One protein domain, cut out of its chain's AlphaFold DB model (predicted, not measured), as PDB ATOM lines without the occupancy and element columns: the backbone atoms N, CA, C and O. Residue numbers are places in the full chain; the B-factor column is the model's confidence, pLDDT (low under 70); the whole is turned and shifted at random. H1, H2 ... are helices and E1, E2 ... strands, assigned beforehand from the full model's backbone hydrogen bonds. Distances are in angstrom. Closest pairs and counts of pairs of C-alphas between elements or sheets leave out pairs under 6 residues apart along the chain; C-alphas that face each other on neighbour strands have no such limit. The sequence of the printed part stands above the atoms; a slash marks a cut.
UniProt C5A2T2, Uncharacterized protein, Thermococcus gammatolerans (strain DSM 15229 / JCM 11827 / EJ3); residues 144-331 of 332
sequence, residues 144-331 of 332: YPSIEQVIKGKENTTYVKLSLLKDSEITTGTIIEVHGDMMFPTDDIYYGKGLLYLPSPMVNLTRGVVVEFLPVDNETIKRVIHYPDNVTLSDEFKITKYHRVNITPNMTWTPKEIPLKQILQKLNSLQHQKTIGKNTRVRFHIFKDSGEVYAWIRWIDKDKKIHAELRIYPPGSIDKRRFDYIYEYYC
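Overview. This is residues 144 to 331 of the 332 residues of an uncharacterized protein of Thermococcus gammatolerans (strain DSM 15229 / JCM 11827 / EJ3) (UniProt C5A2T2). One large, twisted sheet of eight strands makes the body: E7, E8, E9 and E10 form its floor, E1 joins on, and E4, E5 and E6 rise as a wall at one end. At the other end a small separate sheet of E2, E3 and E11 stands over one face of the floor, while on the opposite face of the large sheet H2 covers part of E8 and H1 sits by E4 and E1, and H3 grazes the large sheet. The printed part has 188 residues with three named helices and eleven named strands, in the order H1 E1 E2 E3 E4 E5 E6 H2 H3 E7 E8 E9 E10 E11. Both sheets are antiparallel, in the orders E6 E5 E4 E1 E7 E8 E9 E10 and E3 E2 E11. The class is mixed, and the whole is compact and rounded, with a radius of gyration of the C-alphas of 15.9 A and spans of 41 by 38 by 34 A.

Arrangement. H1, residues 147 to 151, is on the large sheet at a height of 9.2 A, only just over E4, residues 209 to 215, on which 3 of its 5 C-alphas fall; its Ile 147 and Val 210 have the closest C-alphas, 6.5 A apart. E1, residues 161 to 166, is the antiparallel neighbour of E4, with N 163 and O 211 2.8 A apart. E2, residues 174 to 179, forms a hairpin with E3, residues 182 to 185, with N 179 and O 182 2.8 A apart. E4, E5, residues 220 to 226, and E6, residues 232 to 238, are a meander, each strand the antiparallel neighbour of the one before; N 224 and O 212 are 2.8 A apart, N 223 and O 235 2.9 A. H2, residues 260 to 267, is on the same face as H1 at a height of 9.0 A and runs along E8, residues 292 to 301, at 24 degrees on the local plane. H3, residues 270 to 276, only grazes the sheet with residues 272 to 276. E7, residues 280 to 289, bends by 56 degrees at residue 286 and is E1's antiparallel neighbour, with N 164 and O 284 2.8 A apart. E7, E8, E9, residues 306 to 313, and E10, residues 318 to 322, are a second meander; N 283 and O 298 are 2.8 A apart, N 299 and O 308 2.8 A, N 309 and O 319 2.9 A. E11, residues 325 to 330, is antiparallel to E2, with N 174 and O 330 2.8 A apart. In H1, H2 and H3 every O i to N i+4 pair is within hydrogen-bond range.

Along the chain. H1 begins at C-alpha 147 (6.505, -3.490, -29.244). E7 and E8 measure 26.4 A and 28.7 A from first to last C-alpha, E9 21.9 A. E11 ends at C-alpha 330 (20.334, -20.485, -13.897).

Size, cuts and confidence. The two C-alphas farthest apart, of Gly 153 and Asp 181, are 47.9 A apart. The printed part has no cut, and the links E3 to E4 and E6 to H2 are long. The pLDDT is under 70 at residues 188 to 192 and 240 to 245.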
ATOM      1  N   TYR A 144      15.771  -5.244 -34.815       95.75
ATOM      2  CA  TYR A 144      14.849  -5.683 -33.766       95.75
ATOM      3  C   TYR A 144      13.422  -5.188 -34.020       95.75
ATOM      4  O   TYR A 144      13.235  -4.016 -34.385       95.75
ATOM      5  N   PRO A 145      12.404  -6.019 -33.739       96.19
ATOM      6  CA  PRO A 145      11.025  -5.558 -33.735       96.19
ATOM      7  C   PRO A 145      10.802  -4.531 -32.617       96.19
ATOM      8  O   PRO A 145      11.461  -4.558 -31.570       96.19
ATOM      9  N   SER A 146       9.861  -3.613 -32.831       95.50
ATOM     10  CA  SER A 146       9.310  -2.785 -31.757       95.50
ATOM     11  C   SER A 146       8.082  -3.440 -31.127       95.50
ATOM     12  O   SER A 146       7.378  -4.217 -31.773       95.50
ATOM     13  N   ILE A 147       7.773  -3.080 -29.876       95.44
ATOM     14  CA  ILE A 147       6.505  -3.490 -29.244       95.44
ATOM     15  C   ILE A 147       5.312  -3.078 -30.111       95.44
ATOM     16  O   ILE A 147       4.427  -3.894 -30.341       95.44
ATOM     17  N   GLU A 148       5.308  -1.846 -30.630       94.75
ATOM     18  CA  GLU A 148       4.222  -1.331 -31.474       94.75
ATOM     19  C   GLU A 148       4.027  -2.163 -32.744       94.75
ATOM     20  O   GLU A 148       2.892  -2.406 -33.143       94.75
ATOM     21  N   GLN A 149       5.114  -2.632 -33.367       95.88
ATOM     22  CA  GLN A 149       5.042  -3.497 -34.545       95.88
ATOM     23  C   GLN A 149       4.397  -4.848 -34.218       95.88
ATOM     24  O   GLN A 149       3.559  -5.314 -34.984       95.88
ATOM     25  N   VAL A 150       4.752  -5.454 -33.080       96.56
ATOM     26  CA  VAL A 150       4.266  -6.787 -32.679       96.56
ATOM     27  C   VAL A 150       2.781  -6.787 -32.315       96.56
ATOM     28  O   VAL A 150       2.070  -7.750 -32.607       96.56
ATOM     29  N   ILE A 151       2.303  -5.714 -31.685       94.88
ATOM     30  CA  ILE A 151       0.914  -5.608 -31.210       94.88
ATOM     31  C   ILE A 151      -0.037  -4.967 -32.226       94.88
ATOM     32  O   ILE A 151      -1.233  -4.852 -31.954       94.88
ATOM     33  N   LYS A 152       0.470  -4.477 -33.360       94.31
ATOM     34  CA  LYS A 152      -0.351  -3.799 -34.367       94.31
ATOM     35  C   LYS A 152      -1.451  -4.744 -34.862       94.31
ATOM     36  O   LYS A 152      -1.146  -5.833 -35.343       94.31
ATOM     37  N   GLY A 153      -2.718  -4.329 -34.770       93.81
ATOM     38  CA  GLY A 153      -3.861  -5.171 -35.142       93.81
ATOM     39  C   GLY A 153      -4.221  -6.245 -34.107       93.81
ATOM     40  O   GLY A 153      -5.024  -7.130 -34.398       93.81
ATOM     41  N   LYS A 154      -3.620  -6.201 -32.908       95.19
ATOM     42  CA  LYS A 154      -3.869  -7.127 -31.791       95.19
ATOM     43  C   LYS A 154      -4.541  -6.436 -30.602       95.19
ATOM     44  O   LYS A 154      -4.392  -6.877 -29.466       95.19
ATOM     45  N   GLU A 155      -5.316  -5.382 -30.832       92.44
ATOM     46  CA  GLU A 155      -5.884  -4.528 -29.777       92.44
ATOM     47  C   GLU A 155      -6.861  -5.273 -28.848       92.44
ATOM     48  O   GLU A 155      -7.087  -4.837 -27.721       92.44
ATOM     49  N   ASN A 156      -7.430  -6.393 -29.308       95.12
ATOM     50  CA  ASN A 156      -8.322  -7.264 -28.533       95.12
ATOM     51  C   ASN A 156      -7.624  -8.510 -27.965       95.12
ATOM     52  O   ASN A 156      -8.285  -9.345 -27.353       95.12
ATOM     53  N   THR A 157      -6.320  -8.680 -28.197       97.12
ATOM     54  CA  THR A 157      -5.603  -9.865 -27.717       97.12
ATOM     55  C   THR A 157      -5.475  -9.806 -26.203       97.12
ATOM     56  O   THR A 157      -5.061  -8.790 -25.644       97.12
ATOM     57  N   THR A 158      -5.825 -10.906 -25.544       97.31
ATOM     58  CA  THR A 158      -5.645 -11.076 -24.105       97.31
ATOM     59  C   THR A 158      -4.229 -11.568 -23.819       97.31
ATOM     60  O   THR A 158      -3.795 -12.590 -24.344       97.31
ATOM     61  N   TYR A 159      -3.518 -10.851 -22.960       96.81
ATOM     62  CA  TYR A 159      -2.155 -11.141 -22.540       96.81
ATOM     63  C   TYR A 159      -2.128 -11.482 -21.055       96.81
ATOM     64  O   TYR A 159      -2.739 -10.790 -20.247       96.81
ATOM     65  N   VAL A 160      -1.348 -12.491 -20.673       94.56
ATOM     66  CA  VAL A 160      -0.879 -12.641 -19.284       94.56
ATOM     67  C   VAL A 160       0.235 -11.628 -19.033       94.56
ATOM     68  O   VAL A 160       0.256 -10.895 -18.044       94.56
ATOM     69  N   LYS A 161       1.178 -11.558 -19.974       94.31
ATOM     70  CA  LYS A 161       2.334 -10.671 -19.916       94.31
ATOM     71  C   LYS A 161       2.791 -10.334 -21.335       94.31
ATOM     72  O   LYS A 161       2.762 -11.178 -22.224       94.31
ATOM     73  N   LEU A 162       3.236  -9.106 -21.543       96.62
ATOM     74  CA  LEU A 162       3.987  -8.688 -22.725       96.62
ATOM     75  C   LEU A 162       5.342  -8.205 -22.247       96.62
ATOM     76  O   LEU A 162       5.429  -7.542 -21.215       96.62
ATOM     77  N   SER A 163       6.421  -8.544 -22.935       96.06
ATOM     78  CA  SER A 163       7.755  -8.157 -22.489       96.06
ATOM     79  C   SER A 163       8.678  -7.827 -23.637       96.06
ATOM     80  O   SER A 163       8.522  -8.329 -24.740       96.06
ATOM     81  N   LEU A 164       9.641  -6.964 -23.359       96.00
ATOM     82  CA  LEU A 164      10.724  -6.608 -24.251       96.00
ATOM     83  C   LEU A 164      12.035  -6.789 -23.509       96.00
ATOM     84  O   LEU A 164      12.204  -6.316 -22.384       96.00
ATOM     85  N   LEU A 165      12.952  -7.486 -24.162       94.38
ATOM     86  CA  LEU A 165      14.227  -7.895 -23.610       94.38
ATOM     87  C   LEU A 165      15.354  -7.288 -24.431       94.38
ATOM     88  O   LEU A 165      15.336  -7.319 -25.666       94.38
ATOM     89  N   LYS A 166      16.348  -6.759 -23.726       93.38
ATOM     90  CA  LYS A 166      17.603  -6.277 -24.298       93.38
ATOM     91  C   LYS A 166      18.739  -6.727 -23.395       93.38
ATOM     92  O   LYS A 166      18.594  -6.751 -22.176       93.38
ATOM     93  N   ASP A 167      19.875  -7.038 -23.985       93.06
ATOM     94  CA  ASP A 167      21.114  -7.274 -23.251       93.06
ATOM     95  C   ASP A 167      22.274  -6.649 -24.030       93.06
ATOM     96  O   ASP A 167      22.134  -6.338 -25.214       93.06
ATOM     97  N   SER A 168      23.398  -6.400 -23.375       91.31
ATOM     98  CA  SER A 168      24.620  -5.898 -24.013       91.31
ATOM     99  C   SER A 168      25.446  -7.001 -24.681       91.31
ATOM    100  O   SER A 168      26.345  -6.693 -25.470       91.31
ATOM    101  N   GLU A 169      25.113  -8.259 -24.393       92.81
ATOM    102  CA  GLU A 169      25.811  -9.468 -24.820       92.81
ATOM    103  C   GLU A 169      24.814 -10.574 -25.222       92.81
ATOM    104  O   GLU A 169      23.612 -10.477 -24.962       92.81
ATOM    105  N   ILE A 170      25.292 -11.633 -25.874       95.25
ATOM    106  CA  ILE A 170      24.520 -12.866 -26.046       95.25
ATOM    107  C   ILE A 170      24.482 -13.583 -24.692       95.25
ATOM    108  O   ILE A 170      25.524 -13.914 -24.132       95.25
ATOM    109  N   THR A 171      23.286 -13.874 -24.181       92.31
ATOM    110  CA  THR A 171      23.130 -14.628 -22.930       92.31
ATOM    111  C   THR A 171      21.871 -15.502 -22.929       92.31
ATOM    112  O   THR A 171      21.060 -15.478 -23.857       92.31
ATOM    113  N   THR A 172      21.709 -16.319 -21.893       91.25
ATOM    114  CA  THR A 172      20.515 -17.129 -21.646       91.25
ATOM    115  C   THR A 172      20.359 -17.401 -20.148       91.25
ATOM    116  O   THR A 172      21.275 -17.147 -19.371       91.25
ATOM    117  N   GLY A 173      19.195 -17.904 -19.740       85.81
ATOM    118  CA  GLY A 173      18.904 -18.228 -18.342       85.81
ATOM    119  C   GLY A 173      18.633 -17.007 -17.458       85.81
ATOM    120  O   GLY A 173      18.773 -15.858 -17.881       85.81
ATOM    121  N   THR A 174      18.200 -17.279 -16.234       86.00
ATOM    122  CA  THR A 174      17.982 -16.324 -15.144       86.00
ATOM    123  C   THR A 174      19.316 -15.933 -14.512       86.00
ATOM    124  O   THR A 174      20.154 -16.799 -14.296       86.00
ATOM    125  N   ILE A 175      19.525 -14.660 -14.174       87.38
ATOM    126  CA  ILE A 175      20.701 -14.247 -13.391       87.38
ATOM    127  C   ILE A 175      20.422 -14.505 -11.909       87.38
ATOM    128  O   ILE A 175      19.324 -14.210 -11.435       87.38
ATOM    129  N   ILE A 176      21.406 -15.039 -11.184       88.88
ATOM    130  CA  ILE A 176      21.382 -15.108  -9.719       88.88
ATOM    131  C   ILE A 176      22.296 -14.017  -9.154       88.88
ATOM    132  O   ILE A 176      23.517 -14.068  -9.314       88.88
ATOM    133  N   GLU A 177      21.700 -13.023  -8.502       91.56
ATOM    134  CA  GLU A 177      22.413 -11.943  -7.813       91.56
ATOM    135  C   GLU A 177      22.681 -12.313  -6.356       91.56
ATOM    136  O   GLU A 177      21.809 -12.863  -5.682       91.56
ATOM    137  N   VAL A 178      23.869 -11.975  -5.857       91.88
ATOM    138  CA  VAL A 178      24.250 -12.193  -4.454       91.88
ATOM    139  C   VAL A 178      24.254 -10.873  -3.691       91.88
ATOM    140  O   VAL A 178      24.851  -9.897  -4.142       91.88
ATOM    141  N   HIS A 179      23.604 -10.850  -2.529       91.25
ATOM    142  CA  HIS A 179      23.540  -9.723  -1.600       91.25
ATOM    143  C   HIS A 179      23.908 -10.206  -0.190       91.25
ATOM    144  O   HIS A 179      23.066 -10.755   0.524       91.25
ATOM    145  N   GLY A 180      25.163 -10.017   0.214       89.88
ATOM    146  CA  GLY A 180      25.713 -10.647   1.409       89.88
ATOM    147  C   GLY A 180      25.582 -12.166   1.315       89.88
ATOM    148  O   GLY A 180      26.052 -12.777   0.358       89.88
ATOM    149  N   ASP A 181      24.874 -12.758   2.275       88.81
ATOM    150  CA  ASP A 181      24.638 -14.207   2.337       88.81
ATOM    151  C   ASP A 181      23.361 -14.653   1.596       88.81
ATOM    152  O   ASP A 181      22.986 -15.825   1.641       88.81
ATOM    153  N   MET A 182      22.657 -13.732   0.928       89.50
ATOM    154  CA  MET A 182      21.408 -14.022   0.219       89.50
ATOM    155  C   MET A 182      21.614 -14.087  -1.294       89.50
ATOM    156  O   MET A 182      22.331 -13.272  -1.871       89.50
ATOM    157  N   MET A 183      20.922 -15.020  -1.949       88.69
ATOM    158  CA  MET A 183      20.910 -15.163  -3.406       88.69
ATOM    159  C   MET A 183      19.500 -14.932  -3.947       88.69
ATOM    160  O   MET A 183      18.541 -15.523  -3.447       88.69
ATOM    161  N   PHE A 184      19.373 -14.104  -4.982       86.12
ATOM    162  CA  PHE A 184      18.090 -13.754  -5.580       86.12
ATOM    163  C   PHE A 184      18.093 -14.002  -7.092       86.12
ATOM    164  O   PHE A 184      18.896 -13.403  -7.813       86.12
ATOM    165  N   PRO A 185      17.181 -14.844  -7.612       85.38
ATOM    166  CA  PRO A 185      16.953 -14.928  -9.044       85.38
ATOM    167  C   PRO A 185      16.293 -13.644  -9.547       85.38
ATOM    168  O   PRO A 185      15.264 -13.208  -9.032       85.38
ATOM    169  N   THR A 186      16.858 -13.044 -10.589       79.56
ATOM    170  CA  THR A 186      16.379 -11.758 -11.122       79.56
ATOM    171  C   THR A 186      15.209 -11.901 -12.081       79.56
ATOM    172  O   THR A 186      14.506 -10.924 -12.369       79.56
ATOM    173  N   ASP A 187      15.027 -13.110 -12.610       71.56
ATOM    174  CA  ASP A 187      14.084 -13.396 -13.669       71.56
ATOM    175  C   ASP A 187      13.012 -14.383 -13.240       71.56
ATOM    176  O   ASP A 187      13.295 -15.473 -12.746       71.56
ATOM    177  N   ASP A 188      11.776 -14.014 -13.555       66.75
ATOM    178  CA  ASP A 188      10.604 -14.855 -13.381       66.75
ATOM    179  C   ASP A 188      10.723 -16.182 -14.158       66.75
ATOM    180  O   ASP A 188      11.377 -16.275 -15.204       66.75
ATOM    181  N   ILE A 189       9.961 -17.183 -13.708       63.16
ATOM    182  CA  ILE A 189       9.857 -18.535 -14.295       63.16
ATOM    183  C   ILE A 189       9.613 -18.554 -15.814       63.16
ATOM    184  O   ILE A 189       9.969 -19.507 -16.505       63.16
ATOM    185  N   TYR A 190       9.021 -17.485 -16.342       66.75
ATOM    186  CA  TYR A 190       8.680 -17.305 -17.747       66.75
ATOM    187  C   TYR A 190       9.897 -17.289 -18.688       66.75
ATOM    188  O   TYR A 190       9.769 -17.614 -19.873       66.75
ATOM    189  N   TYR A 191      11.075 -16.930 -18.172       68.88
ATOM    190  CA  TYR A 191      12.286 -16.698 -18.966       68.88
ATOM    191  C   TYR A 191      13.338 -17.796 -18.811       68.88
ATOM    192  O   TYR A 191      14.045 -18.092 -19.774       68.88
ATOM    193  N   GLY A 192      13.386 -18.450 -17.646       64.56
ATOM    194  CA  GLY A 192      14.396 -19.463 -17.312       64.56
ATOM    195  C   GLY A 192      14.392 -20.716 -18.202       64.56
ATOM    196  O   GLY A 192      15.357 -21.470 -18.176       64.56
ATOM    197  N   LYS A 193      13.366 -20.917 -19.040       75.19
ATOM    198  CA  LYS A 193      13.220 -22.067 -19.959       75.19
ATOM    199  C   LYS A 193      14.020 -21.921 -21.259       75.19
ATOM    200  O   LYS A 193      13.462 -22.047 -22.354       75.19
ATOM    201  N   GLY A 194      15.298 -21.564 -21.143       83.00
ATOM    202  CA  GLY A 194      16.230 -21.477 -22.271       83.00
ATOM    203  C   GLY A 194      15.826 -20.456 -23.336       83.00
ATOM    204  O   GLY A 194      15.794 -20.773 -24.531       83.00
ATOM    205  N   LEU A 195      15.468 -19.242 -22.905       90.50
ATOM    206  CA  LEU A 195      15.287 -18.100 -23.797       90.50
ATOM    207  C   LEU A 195      16.652 -17.502 -24.173       90.50
ATOM    208  O   LEU A 195      17.470 -17.237 -23.290       90.50
ATOM    209  N   LEU A 196      16.894 -17.277 -25.464       93.38
ATOM    210  CA  LEU A 196      18.099 -16.608 -25.954       93.38
ATOM    211  C   LEU A 196      17.912 -15.088 -25.916       93.38
ATOM    212  O   LEU A 196      16.975 -14.562 -26.521       93.38
ATOM    213  N   TYR A 197      18.832 -14.395 -25.255       92.50
ATOM    214  CA  TYR A 197      18.953 -12.943 -25.272       92.50
ATOM    215  C   TYR A 197      20.002 -12.574 -26.316       92.50
ATOM    216  O   TYR A 197      21.110 -13.111 -26.308       92.50
ATOM    217  N   LEU A 198      19.638 -11.676 -27.230       94.38
ATOM    218  CA  LEU A 198      20.539 -11.165 -28.259       94.38
ATOM    219  C   LEU A 198      20.994  -9.739 -27.909       94.38
ATOM    220  O   LEU A 198      20.184  -8.967 -27.380       94.38
ATOM    221  N   PRO A 199      22.237  -9.364 -28.257       93.44
ATOM    222  CA  PRO A 199      22.806  -8.071 -27.914       93.44
ATOM    223  C   PRO A 199      22.109  -6.932 -28.661       93.44
ATOM    224  O   PRO A 199      22.110  -6.880 -29.888       93.44
ATOM    225  N   SER A 200      21.564  -5.970 -27.922       90.75
ATOM    226  CA  SER A 200      20.821  -4.827 -28.450       90.75
ATOM    227  C   SER A 200      21.317  -3.526 -27.807       90.75
ATOM    228  O   SER A 200      21.382  -3.436 -26.579       90.75
ATOM    229  N   PRO A 201      21.659  -2.483 -28.587       86.00
ATOM    230  CA  PRO A 201      22.021  -1.180 -28.034       86.00
ATOM    231  C   PRO A 201      20.921  -0.596 -27.136       86.00
ATOM    232  O   PRO A 201      19.738  -0.729 -27.425       86.00
ATOM    233  N   MET A 202      21.294   0.102 -26.060       88.56
ATOM    234  CA  MET A 202      20.346   0.757 -25.138       88.56
ATOM    235  C   MET A 202      19.917   2.153 -25.622       88.56
ATOM    236  O   MET A 202      19.817   3.082 -24.825       88.56
ATOM    237  N   VAL A 203      19.726   2.322 -26.934       86.75
ATOM    238  CA  VAL A 203      19.382   3.617 -27.547       86.75
ATOM    239  C   VAL A 203      17.869   3.739 -27.717       86.75
ATOM    240  O   VAL A 203      17.300   4.769 -27.378       86.75
ATOM    241  N   ASN A 204      17.196   2.672 -28.137       91.06
ATOM    242  CA  ASN A 204      15.749   2.592 -28.255       91.06
ATOM    243  C   ASN A 204      15.195   1.485 -27.348       91.06
ATOM    244  O   ASN A 204      15.329   0.287 -27.621       91.06
ATOM    245  N   LEU A 205      14.533   1.893 -26.265       91.88
ATOM    246  CA  LEU A 205      13.992   0.979 -25.249       91.88
ATOM    247  C   LEU A 205      12.653   0.348 -25.654       91.88
ATOM    248  O   LEU A 205      12.125  -0.488 -24.929       91.88
ATOM    249  N   THR A 206      12.116   0.716 -26.819       94.50
ATOM    250  CA  THR A 206      10.892   0.123 -27.387       94.50
ATOM    251  C   THR A 206      11.179  -0.952 -28.430       94.50
ATOM    252  O   THR A 206      10.238  -1.586 -28.909       94.50
ATOM    253  N   ARG A 207      12.460  -1.175 -28.763       94.88
ATOM    254  CA  ARG A 207      12.931  -2.217 -29.685       94.88
ATOM    255  C   ARG A 207      13.830  -3.218 -28.971       94.88
ATOM    256  O   ARG A 207      14.702  -2.830 -28.195       94.88
ATOM    257  N   GLY A 208      13.617  -4.499 -29.230       95.19
ATOM    258  CA  GLY A 208      14.328  -5.597 -28.581       95.19
ATOM    259  C   GLY A 208      13.708  -6.937 -28.954       95.19
ATOM    260  O   GLY A 208      12.902  -7.009 -29.878       95.19
ATOM    261  N   VAL A 209      14.074  -8.005 -28.245       96.06
ATOM    262  CA  VAL A 209      13.348  -9.277 -28.368       96.06
ATOM    263  C   VAL A 209      12.015  -9.110 -27.649       96.06
ATOM    264  O   VAL A 209      11.996  -8.875 -26.440       96.06
ATOM    265  N   VAL A 210      10.907  -9.190 -28.383       97.19
ATOM    266  CA  VAL A 210       9.561  -9.035 -27.813       97.19
ATOM    267  C   VAL A 210       8.988 -10.413 -27.514       97.19
ATOM    268  O   VAL A 210       9.051 -11.307 -28.349       97.19
ATOM    269  N   VAL A 211       8.422 -10.594 -26.328       97.06
ATOM    270  CA  VAL A 211       7.842 -11.858 -25.875       97.06
ATOM    271  C   VAL A 211       6.394 -11.627 -25.464       97.06
ATOM    272  O   VAL A 211       6.114 -10.868 -24.535       97.06
ATOM    273  N   GLU A 212       5.475 -12.285 -26.158       97.38
ATOM    274  CA  GLU A 212       4.059 -12.349 -25.815       97.38
ATOM    275  C   GLU A 212       3.804 -13.610 -24.980       97.38
ATOM    276  O   GLU A 212       4.170 -14.712 -25.386       97.38
ATOM    277  N   PHE A 213       3.157 -13.460 -23.826       95.06
ATOM    278  CA  PHE A 213       2.654 -14.564 -23.013       95.06
ATOM    279  C   PHE A 213       1.130 -14.536 -23.066       95.06
ATOM    280  O   PHE A 213       0.493 -13.649 -22.491       95.06
ATOM    281  N   LEU A 214       0.561 -15.493 -23.788       95.75
ATOM    282  CA  LEU A 214      -0.861 -15.584 -24.087       95.75
ATOM    283  C   LEU A 214      -1.492 -16.714 -23.262       95.75
ATOM    284  O   LEU A 214      -0.885 -17.784 -23.155       95.75
ATOM    285  N   PRO A 215      -2.689 -16.513 -22.689       94.81
ATOM    286  CA  PRO A 215      -3.418 -17.593 -22.040       94.81
ATOM    287  C   PRO A 215      -3.923 -18.586 -23.098       94.81
ATOM    288  O   PRO A 215      -4.496 -18.175 -24.107       94.81
ATOM    289  N   VAL A 216      -3.705 -19.883 -22.876       94.25
ATOM    290  CA  VAL A 216      -4.322 -20.962 -23.676       94.25
ATOM    291  C   VAL A 216      -5.527 -21.524 -22.930       94.25
ATOM    292  O   VAL A 216      -6.607 -21.671 -23.492       94.25
ATOM    293  N   ASP A 217      -5.334 -21.783 -21.641       90.94
ATOM    294  CA  ASP A 217      -6.349 -22.200 -20.680       90.94
ATOM    295  C   ASP A 217      -5.983 -21.624 -19.295       90.94
ATOM    296  O   ASP A 217      -5.146 -20.725 -19.197       90.94
ATOM    297  N   ASN A 218      -6.594 -22.113 -18.216       89.25
ATOM    298  CA  ASN A 218      -6.363 -21.594 -16.863       89.25
ATOM    299  C   ASN A 218      -4.993 -21.971 -16.259       89.25
ATOM    300  O   ASN A 218      -4.644 -21.467 -15.196       89.25
ATOM    301  N   GLU A 219      -4.211 -22.844 -16.886       88.81
ATOM    302  CA  GLU A 219      -2.918 -23.325 -16.380       88.81
ATOM    303  C   GLU A 219      -1.788 -23.232 -17.412       88.81
ATOM    304  O   GLU A 219      -0.610 -23.284 -17.043       88.81
ATOM    305  N   THR A 220      -2.128 -23.111 -18.693       90.00
ATOM    306  CA  THR A 220      -1.206 -23.169 -19.825       90.00
ATOM    307  C   THR A 220      -1.010 -21.790 -20.439       90.00
ATOM    308  O   THR A 220      -1.964 -21.097 -20.805       90.00
ATOM    309  N   ILE A 221       0.257 -21.411 -20.612       91.38
ATOM    310  CA  ILE A 221       0.662 -20.213 -21.344       91.38
ATOM    311  C   ILE A 221       1.325 -20.614 -22.646       91.38
ATOM    312  O   ILE A 221       2.247 -21.432 -22.654       91.38
ATOM    313  N   LYS A 222       0.921 -19.942 -23.722       94.31
ATOM    314  CA  LYS A 222       1.666 -19.895 -24.972       94.31
ATOM    315  C   LYS A 222       2.618 -18.712 -24.941       94.31
ATOM    316  O   LYS A 222       2.195 -17.564 -24.808       94.31
ATOM    317  N   ARG A 223       3.907 -18.989 -25.084       94.50
ATOM    318  CA  ARG A 223       4.947 -17.971 -25.201       94.50
ATOM    319  C   ARG A 223       5.321 -17.836 -26.672       94.50
ATOM    320  O   ARG A 223       5.713 -18.809 -27.306       94.50
ATOM    321  N   VAL A 224       5.186 -16.630 -27.217       96.81
ATOM    322  CA  VAL A 224       5.544 -16.278 -28.599       96.81
ATOM    323  C   VAL A 224       6.663 -15.246 -28.551       96.81
ATOM    324  O   VAL A 224       6.515 -14.194 -27.938       96.81
ATOM    325  N   ILE A 225       7.800 -15.558 -29.163       96.81
ATOM    326  CA  ILE A 225       9.030 -14.772 -29.086       96.81
ATOM    327  C   ILE A 225       9.351 -14.239 -30.471       96.81
ATOM    328  O   ILE A 225       9.520 -15.010 -31.413       96.81
ATOM    329  N   HIS A 226       9.479 -12.924 -30.567       97.50
ATOM    330  CA  HIS A 226       9.793 -12.190 -31.781       97.50
ATOM    331  C   HIS A 226      11.241 -11.731 -31.723       97.50
ATOM    332  O   HIS A 226      11.604 -10.824 -30.966       97.50
ATOM    333  N   TYR A 227      12.063 -12.398 -32.516       96.25
ATOM    334  CA  TYR A 227      13.461 -12.080 -32.726       96.25
ATOM    335  C   TYR A 227      13.638 -11.105 -33.907       96.25
ATOM    336  O   TYR A 227      12.675 -10.823 -34.628       96.25
ATOM    337  N   PRO A 228      14.852 -10.553 -34.105       94.25
ATOM    338  CA  PRO A 228      15.169  -9.761 -35.287       94.25
ATOM    339  C   PRO A 228      14.845 -10.460 -36.613       94.25
ATOM    340  O   PRO A 228      14.712 -11.682 -36.669       94.25
ATOM    341  N   ASP A 229      14.741  -9.673 -37.685       89.06
ATOM    342  CA  ASP A 229      14.468 -10.157 -39.049       89.06
ATOM    343  C   ASP A 229      13.168 -10.980 -39.182       89.06
ATOM    344  O   ASP A 229      13.070 -11.885 -40.009       89.06
ATOM    345  N   ASN A 230      12.146 -10.642 -38.383       88.81
ATOM    346  CA  ASN A 230      10.822 -11.283 -38.370       88.81
ATOM    347  C   ASN A 230      10.844 -12.788 -38.056       88.81
ATOM    348  O   ASN A 230       9.948 -13.523 -38.476       88.81
ATOM    349  N   VAL A 231      11.843 -13.265 -37.309       94.44
ATOM    350  CA  VAL A 231      11.828 -14.651 -36.841       94.44
ATOM    351  C   VAL A 231      10.951 -14.771 -35.599       94.44
ATOM    352  O   VAL A 231      11.195 -14.121 -34.583       94.44
ATOM    353  N   THR A 232       9.963 -15.661 -35.655       96.44
ATOM    354  CA  THR A 232       9.090 -15.962 -34.519       96.44
ATOM    355  C   THR A 232       9.277 -17.405 -34.068       96.44
ATOM    356  O   THR A 232       9.180 -18.331 -34.871       96.44
ATOM    357  N   LEU A 233       9.509 -17.596 -32.772       96.12
ATOM    358  CA  LEU A 233       9.481 -18.903 -32.116       96.12
ATOM    359  C   LEU A 233       8.311 -18.960 -31.142       96.12
ATOM    360  O   LEU A 233       7.891 -17.936 -30.607       96.12
ATOM    361  N   SER A 234       7.807 -20.156 -30.863       95.31
ATOM    362  CA  SER A 234       6.800 -20.321 -29.822       95.31
ATOM    363  C   SER A 234       6.877 -21.675 -29.150       95.31
ATOM    364  O   SER A 234       7.222 -22.669 -29.789       95.31
ATOM    365  N   ASP A 235       6.496 -21.700 -27.883       93.00
ATOM    366  CA  ASP A 235       6.276 -22.900 -27.090       93.00
ATOM    367  C   ASP A 235       5.079 -22.713 -26.149       93.00
ATOM    368  O   ASP A 235       4.502 -21.627 -26.038       93.00
ATOM    369  N   GLU A 236       4.683 -23.800 -25.496       91.56
ATOM    370  CA  GLU A 236       3.611 -23.810 -24.508       91.56
ATOM    371  C   GLU A 236       4.096 -24.485 -23.236       91.56
ATOM    372  O   GLU A 236       4.814 -25.488 -23.271       91.56
ATOM    373  N   PHE A 237       3.697 -23.947 -22.088       86.94
ATOM    374  CA  PHE A 237       4.014 -24.565 -20.817       86.94
ATOM    375  C   PHE A 237       2.968 -24.303 -19.745       86.94
ATOM    376  O   PHE A 237       2.363 -23.235 -19.669       86.94
ATOM    377  N   LYS A 238       2.842 -25.280 -18.846       86.06
ATOM    378  CA  LYS A 238       2.021 -25.167 -17.645       86.06
ATOM    379  C   LYS A 238       2.734 -24.376 -16.552       86.06
ATOM    380  O   LYS A 238       3.910 -24.633 -16.268       86.06
ATOM    381  N   ILE A 239       2.015 -23.450 -15.924       74.44
ATOM    382  CA  ILE A 239       2.476 -22.676 -14.758       74.44
ATOM    383  C   ILE A 239       2.478 -23.557 -13.500       74.44
ATOM    384  O   ILE A 239       3.393 -23.476 -12.675       74.44
ATOM    385  N   THR A 240       1.509 -24.478 -13.410       63.56
ATOM    386  CA  THR A 240       1.248 -25.344 -12.247       63.56
ATOM    387  C   THR A 240       2.381 -26.300 -11.894       63.56
ATOM    388  O   THR A 240       2.486 -26.719 -10.744       63.56
ATOM    389  N   LYS A 241       3.284 -26.601 -12.835       54.66
ATOM    390  CA  LYS A 241       4.443 -27.466 -12.565       54.66
ATOM    391  C   LYS A 241       5.402 -26.861 -11.526       54.66
ATOM    392  O   LYS A 241       6.138 -27.608 -10.892       54.66
ATOM    393  N   TYR A 242       5.384 -25.540 -11.338       50.97
ATOM    394  CA  TYR A 242       6.317 -24.861 -10.438       50.97
ATOM    395  C   TYR A 242       5.621 -23.925  -9.443       50.97
ATOM    396  O   TYR A 242       6.104 -23.821  -8.319       50.97
ATOM    397  N   HIS A 243       4.491 -23.285  -9.787       54.16
ATOM    398  CA  HIS A 243       3.739 -22.388  -8.893       54.16
ATOM    399  C   HIS A 243       2.226 -22.657  -8.981       54.16
ATOM    400  O   HIS A 243       1.691 -22.851 -10.069       54.16
ATOM    401  N   ARG A 244       1.513 -22.631  -7.844       55.94
ATOM    402  CA  ARG A 244       0.046 -22.819  -7.750       55.94
ATOM    403  C   ARG A 244      -0.731 -21.577  -8.218       55.94
ATOM    404  O   ARG A 244      -1.513 -21.016  -7.457       55.94
ATOM    405  N   VAL A 245      -0.470 -21.095  -9.428       64.81
ATOM    406  CA  VAL A 245      -1.117 -19.890  -9.961       64.81
ATOM    407  C   VAL A 245      -1.990 -20.278 -11.147       64.81
ATOM    408  O   VAL A 245      -1.471 -20.701 -12.178       64.81
ATOM    409  N   ASN A 246      -3.304 -20.118 -10.988       81.25
ATOM    410  CA  ASN A 246      -4.263 -20.226 -12.083       81.25
ATOM    411  C   ASN A 246      -4.340 -18.890 -12.817       81.25
ATOM    412  O   ASN A 246      -4.467 -17.835 -12.192       81.25
ATOM    413  N   ILE A 247      -4.311 -18.940 -14.142       86.62
ATOM    414  CA  ILE A 247      -4.561 -17.788 -14.994       86.62
ATOM    415  C   ILE A 247      -6.029 -17.410 -14.835       86.62
ATOM    416  O   ILE A 247      -6.932 -18.157 -15.202       86.62
ATOM    417  N   THR A 248      -6.262 -16.243 -14.247       88.94
ATOM    418  CA  THR A 248      -7.596 -15.686 -14.018       88.94
ATOM    419  C   THR A 248      -7.741 -14.360 -14.761       88.94
ATOM    420  O   THR A 248      -6.728 -13.742 -15.101       88.94
ATOM    421  N   PRO A 249      -8.972 -13.848 -14.946       88.69
ATOM    422  CA  PRO A 249      -9.188 -12.512 -15.507       88.69
ATOM    423  C   PRO A 249      -8.438 -11.385 -14.769       88.69
ATOM    424  O   PRO A 249      -8.098 -10.367 -15.367       88.69
ATOM    425  N   ASN A 250      -8.121 -11.579 -13.483       90.62
ATOM    426  CA  ASN A 250      -7.347 -10.630 -12.674       90.62
ATOM    427  C   ASN A 250      -5.838 -10.646 -12.973       90.62
ATOM    428  O   ASN A 250      -5.122  -9.772 -12.491       90.62
ATOM    429  N   MET A 251      -5.365 -11.614 -13.763       90.69
ATOM    430  CA  MET A 251      -3.970 -11.773 -14.193       90.69
ATOM    431  C   MET A 251      -3.786 -11.556 -15.698       90.69
ATOM    432  O   MET A 251      -2.670 -11.632 -16.209       90.69
ATOM    433  N   THR A 252      -4.873 -11.281 -16.421       95.44
ATOM    434  CA  THR A 252      -4.853 -11.049 -17.864       95.44
ATOM    435  C   THR A 252      -5.358  -9.663 -18.220       95.44
ATOM    436  O   THR A 252      -6.301  -9.171 -17.604       95.44
ATOM    437  N   TRP A 253      -4.784  -9.062 -19.252       97.00
ATOM    438  CA  TRP A 253      -5.130  -7.722 -19.717       97.00
ATOM    439  C   TRP A 253      -5.167  -7.649 -21.243       97.00
ATOM    440  O   TRP A 253      -4.645  -8.517 -21.940       97.00
ATOM    441  N   THR A 254      -5.765  -6.591 -21.767       97.12
ATOM    442  CA  THR A 254      -5.809  -6.261 -23.192       97.12
ATOM    443  C   THR A 254      -5.164  -4.895 -23.444       97.12
ATOM    444  O   THR A 254      -5.228  -4.021 -22.575       97.12
ATOM    445  N   PRO A 255      -4.587  -4.636 -24.634       95.06
ATOM    446  CA  PRO A 255      -3.992  -3.337 -24.962       95.06
ATOM    447  C   PRO A 255      -4.910  -2.124 -24.764       95.06
ATOM    448  O   PRO A 255      -4.415  -1.015 -24.585       95.06
ATOM    449  N   LYS A 256      -6.234  -2.326 -24.770       94.50
ATOM    450  CA  LYS A 256      -7.242  -1.283 -24.538       94.50
ATOM    451  C   LYS A 256      -7.347  -0.822 -23.082       94.50
ATOM    452  O   LYS A 256      -7.837   0.277 -22.850       94.50
ATOM    453  N   GLU A 257      -6.901  -1.625 -22.117       94.31
ATOM    454  CA  GLU A 257      -6.991  -1.296 -20.684       94.31
ATOM    455  C   GLU A 257      -6.010  -0.195 -20.253       94.31
ATOM    456  O   GLU A 257      -6.178   0.387 -19.184       94.31
ATOM    457  N   ILE A 258      -4.986   0.107 -21.061       94.50
ATOM    458  CA  ILE A 258      -3.907   1.030 -20.690       94.50
ATOM    459  C   ILE A 258      -3.561   2.019 -21.811       94.50
ATOM    460  O   ILE A 258      -3.691   1.701 -22.994       94.50
ATOM    461  N   PRO A 259      -3.031   3.214 -21.482       94.88
ATOM    462  CA  PRO A 259      -2.589   4.195 -22.473       94.88
ATOM    463  C   PRO A 259      -1.226   3.805 -23.072       94.88
ATOM    464  O   PRO A 259      -0.210   4.468 -22.852       94.88
ATOM    465  N   LEU A 260      -1.188   2.715 -23.841       93.88
ATOM    466  CA  LEU A 260       0.052   2.066 -24.272       93.88
ATOM    467  C   LEU A 260       1.018   3.001 -25.013       93.88
ATOM    468  O   LEU A 260       2.212   3.003 -24.727       93.88
ATOM    469  N   LYS A 261       0.502   3.872 -25.887       93.19
ATOM    470  CA  LYS A 261       1.311   4.883 -26.585       93.19
ATOM    471  C   LYS A 261       2.070   5.794 -25.611       93.19
ATOM    472  O   LYS A 261       3.250   6.059 -25.813       93.19
ATOM    473  N   GLN A 262       1.421   6.241 -24.533       94.62
ATOM    474  CA  GLN A 262       2.052   7.099 -23.522       94.62
ATOM    475  C   GLN A 262       3.107   6.329 -22.720       94.62
ATOM    476  O   GLN A 262       4.179   6.859 -22.428       94.62
ATOM    477  N   ILE A 263       2.832   5.059 -22.403       95.50
ATOM    478  CA  ILE A 263       3.770   4.171 -21.705       95.50
ATOM    479  C   ILE A 263       5.045   3.987 -22.533       95.50
ATOM    480  O   ILE A 263       6.144   4.159 -22.005       95.50
ATOM    481  N   LEU A 264       4.913   3.702 -23.831       94.81
ATOM    482  CA  LEU A 264       6.052   3.502 -24.733       94.81
ATOM    483  C   LEU A 264       6.835   4.799 -24.986       94.81
ATOM    484  O   LEU A 264       8.066   4.777 -25.006       94.81
ATOM    485  N   GLN A 265       6.155   5.943 -25.093       93.38
ATOM    486  CA  GLN A 265       6.813   7.254 -25.167       93.38
ATOM    487  C   GLN A 265       7.632   7.555 -23.907       93.38
ATOM    488  O   GLN A 265       8.781   7.988 -24.003       93.38
ATOM    489  N   LYS A 266       7.068   7.292 -22.721       93.19
ATOM    490  CA  LYS A 266       7.770   7.474 -21.447       93.19
ATOM    491  C   LYS A 266       8.963   6.529 -21.336       93.19
ATOM    492  O   LYS A 266      10.046   6.980 -20.967       93.19
ATOM    493  N   LEU A 267       8.781   5.257 -21.695       92.50
ATOM    494  CA  LEU A 267       9.840   4.249 -21.741       92.50
ATOM    495  C   LEU A 267      11.017   4.718 -22.603       92.50
ATOM    496  O   LEU A 267      12.161   4.615 -22.175       92.50
ATOM    497  N   ASN A 268      10.745   5.290 -23.778       89.88
ATOM    498  CA  ASN A 268      11.784   5.740 -24.701       89.88
ATOM    499  C   ASN A 268      12.341   7.146 -24.414       89.88
ATOM    500  O   ASN A 268      12.975   7.739 -25.286       89.88
ATOM    501  N   SER A 269      12.099   7.723 -23.234       89.44
ATOM    502  CA  SER A 269      12.602   9.065 -22.937       89.44
ATOM    503  C   SER A 269      14.125   9.077 -22.734       89.44
ATOM    504  O   SER A 269      14.709   8.152 -22.158       89.44
ATOM    505  N   LEU A 270      14.777  10.176 -23.134       85.00
ATOM    506  CA  LEU A 270      16.225  10.378 -22.955       85.00
ATOM    507  C   LEU A 270      16.668  10.230 -21.490       85.00
ATOM    508  O   LEU A 270      17.800   9.834 -21.213       85.00
ATOM    509  N   GLN A 271      15.787  10.552 -20.539       85.50
ATOM    510  CA  GLN A 271      16.061  10.408 -19.110       85.50
ATOM    511  C   GLN A 271      16.235   8.935 -18.714       85.50
ATOM    512  O   GLN A 271      17.193   8.600 -18.011       85.50
ATOM    513  N   HIS A 272      15.354   8.047 -19.184       85.38
ATOM    514  CA  HIS A 272      15.457   6.614 -18.895       85.38
ATOM    515  C   HIS A 272      16.677   6.000 -19.582       85.38
ATOM    516  O   HIS A 272      17.452   5.303 -18.930       85.38
ATOM    517  N   GLN A 273      16.924   6.352 -20.848       84.62
ATOM    518  CA  GLN A 273      18.103   5.897 -21.594       84.62
ATOM    519  C   GLN A 273      19.417   6.237 -20.870       84.62
ATOM    520  O   GLN A 273      20.290   5.383 -20.716       84.62
ATOM    521  N   LYS A 274      19.549   7.465 -20.347       84.12
ATOM    522  CA  LYS A 274      20.730   7.878 -19.566       84.12
ATOM    523  C   LYS A 274      20.872   7.117 -18.243       84.12
ATOM    524  O   LYS A 274      21.993   6.902 -17.787       84.12
ATOM    525  N   THR A 275      19.759   6.724 -17.627       86.38
ATOM    526  CA  THR A 275      19.743   6.097 -16.296       86.38
ATOM    527  C   THR A 275      20.166   4.626 -16.330       86.38
ATOM    528  O   THR A 275      20.855   4.170 -15.418       86.38
ATOM    529  N   ILE A 276      19.778   3.892 -17.373       87.50
ATOM    530  CA  ILE A 276      19.954   2.434 -17.477       87.50
ATOM    531  C   ILE A 276      21.407   2.028 -17.762       87.50
ATOM    532  O   ILE A 276      21.846   0.955 -17.350       87.50
ATOM    533  N   GLY A 277      22.178   2.891 -18.425       80.38
ATOM    534  CA  GLY A 277      23.550   2.578 -18.826       80.38
ATOM    535  C   GLY A 277      23.632   1.732 -20.103       80.38
ATOM    536  O   GLY A 277      22.626   1.413 -20.731       80.38
ATOM    537  N   LYS A 278      24.865   1.436 -20.538       79.94
ATOM    538  CA  LYS A 278      25.149   0.786 -21.834       79.94
ATOM    539  C   LYS A 278      25.460  -0.710 -21.737       79.94
ATOM    540  O   LYS A 278      25.285  -1.398 -22.741       79.94
ATOM    541  N   ASN A 279      25.970  -1.179 -20.598       84.19
ATOM    542  CA  ASN A 279      26.354  -2.571 -20.369       84.19
ATOM    543  C   ASN A 279      25.371  -3.220 -19.390       84.19
ATOM    544  O   ASN A 279      25.666  -3.418 -18.211       84.19
ATOM    545  N   THR A 280      24.154  -3.438 -19.877       90.62
ATOM    546  CA  THR A 280      23.007  -3.668 -19.010       90.62
ATOM    547  C   THR A 280      22.114  -4.750 -19.594       90.62
ATOM    548  O   THR A 280      21.834  -4.741 -20.790       90.62
ATOM    549  N   ARG A 281      21.593  -5.636 -18.746       92.62
ATOM    550  CA  ARG A 281      20.447  -6.481 -19.100       92.62
ATOM    551  C   ARG A 281      19.172  -5.741 -18.736       92.62
ATOM    552  O   ARG A 281      19.013  -5.355 -17.584       92.62
ATOM    553  N   VAL A 282      18.282  -5.518 -19.696       93.50
ATOM    554  CA  VAL A 282      17.058  -4.724 -19.535       93.50
ATOM    555  C   VAL A 282      15.840  -5.562 -19.878       93.50
ATOM    556  O   VAL A 282      15.795  -6.258 -20.894       93.50
ATOM    557  N   ARG A 283      14.812  -5.424 -19.051       93.56
ATOM    558  CA  ARG A 283      13.490  -5.982 -19.281       93.56
ATOM    559  C   ARG A 283      12.449  -4.907 -19.070       93.56
ATOM    560  O   ARG A 283      12.292  -4.415 -17.961       93.56
ATOM    561  N   PHE A 284      11.685  -4.618 -20.105       95.31
ATOM    562  CA  PHE A 284      10.405  -3.946 -19.959       95.31
ATOM    563  C   PHE A 284       9.296  -4.994 -19.993       95.31
ATOM    564  O   PHE A 284       9.356  -5.917 -20.803       95.31
ATOM    565  N   HIS A 285       8.299  -4.893 -19.125       95.56
ATOM    566  CA  HIS A 285       7.174  -5.814 -19.135       95.56
ATOM    567  C   HIS A 285       5.873  -5.158 -18.690       95.56
ATOM    568  O   HIS A 285       5.864  -4.296 -17.813       95.56
ATOM    569  N   ILE A 286       4.778  -5.605 -19.296       96.88
ATOM    570  CA  ILE A 286       3.408  -5.221 -18.975       96.88
ATOM    571  C   ILE A 286       2.660  -6.477 -18.543       96.88
ATOM    572  O   ILE A 286       2.686  -7.483 -19.254       96.88
ATOM    573  N   PHE A 287       2.025  -6.442 -17.380       95.12
ATOM    574  CA  PHE A 287       1.258  -7.557 -16.826       95.12
ATOM    575  C   PHE A 287       0.150  -7.032 -15.920       95.12
ATOM    576  O   PHE A 287       0.185  -5.873 -15.514       95.12
ATOM    577  N   LYS A 288      -0.814  -7.890 -15.593       94.88
ATOM    578  CA  LYS A 288      -1.852  -7.591 -14.609       94.88
ATOM    579  C   LYS A 288      -1.609  -8.402 -13.350       94.88
ATOM    580  O   LYS A 288      -1.312  -9.592 -13.444       94.88
ATOM    581  N   ASP A 289      -1.722  -7.761 -12.200       90.31
ATOM    582  CA  ASP A 289      -1.680  -8.426 -10.906       90.31
ATOM    583  C   ASP A 289      -2.797  -7.871 -10.025       90.31
ATOM    584  O   ASP A 289      -3.021  -6.663  -9.969       90.31
ATOM    585  N   SER A 290      -3.540  -8.775  -9.388       88.94
ATOM    586  CA  SER A 290      -4.646  -8.442  -8.487       88.94
ATOM    587  C   SER A 290      -5.671  -7.459  -9.080       88.94
ATOM    588  O   SER A 290      -6.255  -6.650  -8.368       88.94
ATOM    589  N   GLY A 291      -5.918  -7.546 -10.394       92.62
ATOM    590  CA  GLY A 291      -6.885  -6.698 -11.097       92.62
ATOM    591  C   GLY A 291      -6.316  -5.396 -11.673       92.62
ATOM    592  O   GLY A 291      -6.994  -4.761 -12.479       92.62
ATOM    593  N   GLU A 292      -5.073  -5.030 -11.356       95.19
ATOM    594  CA  GLU A 292      -4.428  -3.805 -11.840       95.19
ATOM    595  C   GLU A 292      -3.340  -4.103 -12.875       95.19
ATOM    596  O   GLU A 292      -2.563  -5.045 -12.730       95.19
ATOM    597  N   VAL A 293      -3.273  -3.297 -13.940       96.69
ATOM    598  CA  VAL A 293      -2.250  -3.443 -14.985       96.69
ATOM    599  C   VAL A 293      -1.030  -2.596 -14.647       96.69
ATOM    600  O   VAL A 293      -1.129  -1.385 -14.447       96.69
ATOM    601  N   TYR A 294       0.140  -3.224 -14.668       96.75
ATOM    602  CA  TYR A 294       1.425  -2.602 -14.404       96.75
ATOM    603  C   TYR A 294       2.331  -2.655 -15.628       96.75
ATOM    604  O   TYR A 294       2.386  -3.660 -16.333       96.75
ATOM    605  N   ALA A 295       3.103  -1.590 -15.837       97.12
ATOM    606  CA  ALA A 295       4.230  -1.570 -16.758       97.12
ATOM    607  C   ALA A 295       5.504  -1.234 -15.983       97.12
ATOM    608  O   ALA A 295       5.626  -0.143 -15.420       97.12
ATOM    609  N   TRP A 296       6.457  -2.156 -15.977       95.62
ATOM    610  CA  TRP A 296       7.724  -2.035 -15.263       95.62
ATOM    611  C   TRP A 296       8.891  -2.134 -16.229       95.62
ATOM    612  O   TRP A 296       8.855  -2.885 -17.204       95.62
ATOM    613  N   ILE A 297       9.950  -1.396 -15.926       94.62
ATOM    614  CA  ILE A 297      11.270  -1.642 -16.481       94.62
ATOM    615  C   ILE A 297      12.211  -2.048 -15.354       94.62
ATOM    616  O   ILE A 297      12.296  -1.371 -14.335       94.62
ATOM    617  N   ARG A 298      12.919  -3.152 -15.550       94.06
ATOM    618  CA  ARG A 298      13.968  -3.663 -14.674       94.06
ATOM    619  C   ARG A 298      15.269  -3.707 -15.454       94.06
ATOM    620  O   ARG A 298      15.263  -4.049 -16.638       94.06
ATOM    621  N   TRP A 299      16.375  -3.371 -14.808       94.12
ATOM    622  CA  TRP A 299      17.680  -3.485 -15.427       94.12
ATOM    623  C   TRP A 299      18.793  -3.813 -14.438       94.12
ATOM    624  O   TRP A 299      18.729  -3.452 -13.265       94.12
ATOM    625  N   ILE A 300      19.821  -4.483 -14.953       92.94
ATOM    626  CA  ILE A 300      20.994  -4.935 -14.205       92.94
ATOM    627  C   ILE A 300      22.231  -4.368 -14.893       92.94
ATOM    628  O   ILE A 300      22.586  -4.809 -15.988       92.94
ATOM    629  N   ASP A 301      22.858  -3.363 -14.278       91.38
ATOM    630  CA  ASP A 301      24.147  -2.807 -14.705       91.38
ATOM    631  C   ASP A 301      25.251  -3.688 -14.105       91.38
ATOM    632  O   ASP A 301      25.548  -3.606 -12.908       91.38
ATOM    633  N   LYS A 302      25.809  -4.573 -14.939       84.69
ATOM    634  CA  LYS A 302      26.762  -5.617 -14.526       84.69
ATOM    635  C   LYS A 302      28.067  -5.014 -13.995       84.69
ATOM    636  O   LYS A 302      28.629  -5.521 -13.029       84.69
ATOM    637  N   ASP A 303      28.508  -3.896 -14.574       83.62
ATOM    638  CA  ASP A 303      29.765  -3.239 -14.202       83.62
ATOM    639  C   ASP A 303      29.647  -2.502 -12.866       83.62
ATOM    640  O   ASP A 303      30.555  -2.546 -12.034       83.62
ATOM    641  N   LYS A 304      28.518  -1.818 -12.643       89.56
ATOM    642  CA  LYS A 304      28.271  -1.084 -11.392       89.56
ATOM    643  C   LYS A 304      27.667  -1.945 -10.295       89.56
ATOM    644  O   LYS A 304      27.530  -1.459  -9.172       89.56
ATOM    645  N   LYS A 305      27.290  -3.178 -10.629       91.06
ATOM    646  CA  LYS A 305      26.603  -4.121  -9.750       91.06
ATOM    647  C   LYS A 305      25.317  -3.539  -9.164       91.06
ATOM    648  O   LYS A 305      25.090  -3.542  -7.955       91.06
ATOM    649  N   ILE A 306      24.511  -2.941 -10.041       92.69
ATOM    650  CA  ILE A 306      23.241  -2.307  -9.680       92.69
ATOM    651  C   ILE A 306      22.107  -3.081 -10.331       92.69
ATOM    652  O   ILE A 306      22.051  -3.165 -11.555       92.69
ATOM    653  N   HIS A 307      21.173  -3.542  -9.512       93.56
ATOM    654  CA  HIS A 307      19.837  -3.926  -9.934       93.56
ATOM    655  C   HIS A 307      18.916  -2.744  -9.661       93.56
ATOM    656  O   HIS A 307      18.894  -2.192  -8.561       93.56
ATOM    657  N   ALA A 308      18.169  -2.318 -10.666       94.12
ATOM    658  CA  ALA A 308      17.163  -1.294 -10.489       94.12
ATOM    659  C   ALA A 308      15.865  -1.631 -11.211       94.12
ATOM    660  O   ALA A 308      15.844  -2.323 -12.230       94.12
ATOM    661  N   GLU A 309      14.775  -1.105 -10.675       94.31
ATOM    662  CA  GLU A 309      13.447  -1.254 -11.236       94.31
ATOM    663  C   GLU A 309      12.669   0.053 -11.138       94.31
ATOM    664  O   GLU A 309      12.862   0.872 -10.241       94.31
ATOM    665  N   LEU A 310      11.808   0.280 -12.122       94.62
ATOM    666  CA  LEU A 310      10.976   1.462 -12.216       94.62
ATOM    667  C   LEU A 310       9.606   1.083 -12.759       94.62
ATOM    668  O   LEU A 310       9.478   0.549 -13.865       94.62
ATOM    669  N   ARG A 311       8.571   1.462 -12.015       95.12
ATOM    670  CA  ARG A 311       7.193   1.376 -12.480       95.12
ATOM    671  C   ARG A 311       6.881   2.550 -13.406       95.12
ATOM    672  O   ARG A 311       6.766   3.703 -12.985       95.12
ATOM    673  N   ILE A 312       6.750   2.255 -14.693       95.12
ATOM    674  CA  ILE A 312       6.366   3.222 -15.723       95.12
ATOM    675  C   ILE A 312       4.876   3.557 -15.596       95.12
ATOM    676  O   ILE A 312       4.524   4.738 -15.716       95.12
ATOM    677  N   TYR A 313       4.046   2.545 -15.308       96.25
ATOM    678  CA  TYR A 313       2.594   2.652 -15.160       96.25
ATOM    679  C   TYR A 313       2.028   1.698 -14.082       96.25
ATOM    680  O   TYR A 313       2.401   0.526 -14.082       96.25
ATOM    681  N   PRO A 314       1.129   2.182 -13.204       94.25
ATOM    682  CA  PRO A 314       1.009   3.587 -12.816       94.25
ATOM    683  C   PRO A 314       2.375   4.127 -12.342       94.25
ATOM    684  O   PRO A 314       3.156   3.364 -11.773       94.25
ATOM    685  N   PRO A 315       2.729   5.399 -12.594       91.94
ATOM    686  CA  PRO A 315       4.064   5.912 -12.282       91.94
ATOM    687  C   PRO A 315       4.492   5.644 -10.831       91.94
ATOM    688  O   PRO A 315       3.741   5.905  -9.894       91.94
ATOM    689  N   GLY A 316       5.700   5.115 -10.651       90.62
ATOM    690  CA  GLY A 316       6.339   4.930  -9.347       90.62
ATOM    691  C   GLY A 316       7.724   5.572  -9.288       90.62
ATOM    692  O   GLY A 316       8.179   6.193 -10.253       90.62
ATOM    693  N   SER A 317       8.391   5.420  -8.147       88.25
ATOM    694  CA  SER A 317       9.802   5.769  -7.975       88.25
ATOM    695  C   SER A 317      10.716   4.671  -8.525       88.25
ATOM    696  O   SER A 317      10.296   3.536  -8.746       88.25
ATOM    697  N   ILE A 318      11.977   5.031  -8.769       90.44
ATOM    698  CA  ILE A 318      13.024   4.055  -9.083       90.44
ATOM    699  C   ILE A 318      13.480   3.415  -7.769       90.44
ATOM    700  O   ILE A 318      13.926   4.143  -6.880       90.44
ATOM    701  N   ASP A 319      13.431   2.089  -7.678       92.75
ATOM    702  CA  ASP A 319      14.136   1.322  -6.648       92.75
ATOM    703  C   ASP A 319      15.504   0.887  -7.196       92.75
ATOM    704  O   ASP A 319      15.623   0.483  -8.355       92.75
ATOM    705  N   LYS A 320      16.558   1.025  -6.387       93.19
ATOM    706  CA  LYS A 320      17.933   0.659  -6.746       93.19
ATOM    707  C   LYS A 320      18.567  -0.110  -5.605       93.19
ATOM    708  O   LYS A 320      18.663   0.388  -4.488       93.19
ATOM    709  N   ARG A 321      19.120  -1.270  -5.931       92.06
ATOM    710  CA  ARG A 321      19.829  -2.141  -5.001       92.06
ATOM    711  C   ARG A 321      21.199  -2.461  -5.569       92.06
ATOM    712  O   ARG A 321      21.363  -2.643  -6.774       92.06
ATOM    713  N   ARG A 322      22.202  -2.488  -4.696       93.50
ATOM    714  CA  ARG A 322      23.533  -2.988  -5.048       93.50
ATOM    715  C   ARG A 322      23.614  -4.461  -4.693       93.50
ATOM    716  O   ARG A 322      23.125  -4.845  -3.633       93.50
ATOM    717  N   PHE A 323      24.234  -5.230  -5.571       93.69
ATOM    718  CA  PHE A 323      24.599  -6.621  -5.335       93.69
ATOM    719  C   PHE A 323      26.127  -6.752  -5.311       93.69
ATOM    720  O   PHE A 323      26.850  -5.879  -5.797       93.69
ATOM    721  N   ASP A 324      26.633  -7.835  -4.736       91.88
ATOM    722  CA  ASP A 324      28.068  -8.055  -4.563       91.88
ATOM    723  C   ASP A 324      28.702  -8.655  -5.815       91.88
ATOM    724  O   ASP A 324      29.784  -8.232  -6.236       91.88
ATOM    725  N   TYR A 325      28.035  -9.629  -6.430       90.31
ATOM    726  CA  TYR A 325      28.415 -10.240  -7.702       90.31
ATOM    727  C   TYR A 325      27.249 -11.051  -8.291       90.31
ATOM    728  O   TYR A 325      26.240 -11.294  -7.628       90.31
ATOM    729  N   ILE A 326      27.393 -11.446  -9.556       88.69
ATOM    730  CA  ILE A 326      26.518 -12.425 -10.210       88.69
ATOM    731  C   ILE A 326      27.118 -13.803  -9.952       88.69
ATOM    732  O   ILE A 326      28.275 -14.024 -10.309       88.69
ATOM    733  N   TYR A 327      26.356 -14.696  -9.322       85.75
ATOM    734  CA  TYR A 327      26.811 -16.051  -9.011       85.75
ATOM    735  C   TYR A 327      26.841 -16.924 -10.266       85.75
ATOM    736  O   TYR A 327      27.894 -17.434 -10.638       85.75
ATOM    737  N   GLU A 328      25.700 -17.053 -10.945       82.94
ATOM    738  CA  GLU A 328      25.580 -17.878 -12.145       82.94
ATOM    739  C   GLU A 328      24.388 -17.476 -13.024       82.94
ATOM    740  O   GLU A 328      23.553 -16.637 -12.657       82.94
ATOM    741  N   TYR A 329      24.309 -18.133 -14.182       81.81
ATOM    742  CA  TYR A 329      23.134 -18.164 -15.042       81.81
ATOM    743  C   TYR A 329      22.379 -19.473 -14.820       81.81
ATOM    744  O   TYR A 329      22.867 -20.553 -15.144       81.81
ATOM    745  N   TYR A 330      21.170 -19.364 -14.289       77.56
ATOM    746  CA  TYR A 330      20.334 -20.485 -13.897       77.56
ATOM    747  C   TYR A 330      19.258 -20.785 -14.952       77.56
ATOM    748  O   TYR A 330      18.526 -19.896 -15.397       77.56
ATOM    749  N   CYS A 331      19.140 -22.049 -15.353       75.50
ATOM    750  CA  CYS A 331      18.156 -22.521 -16.329       75.50
ATOM    751  C   CYS A 331      17.106 -23.384 -15.611       75.50
ATOM    752  O   CYS A 331      17.476 -24.331 -14.923       75.50
TER     753      CYS A 331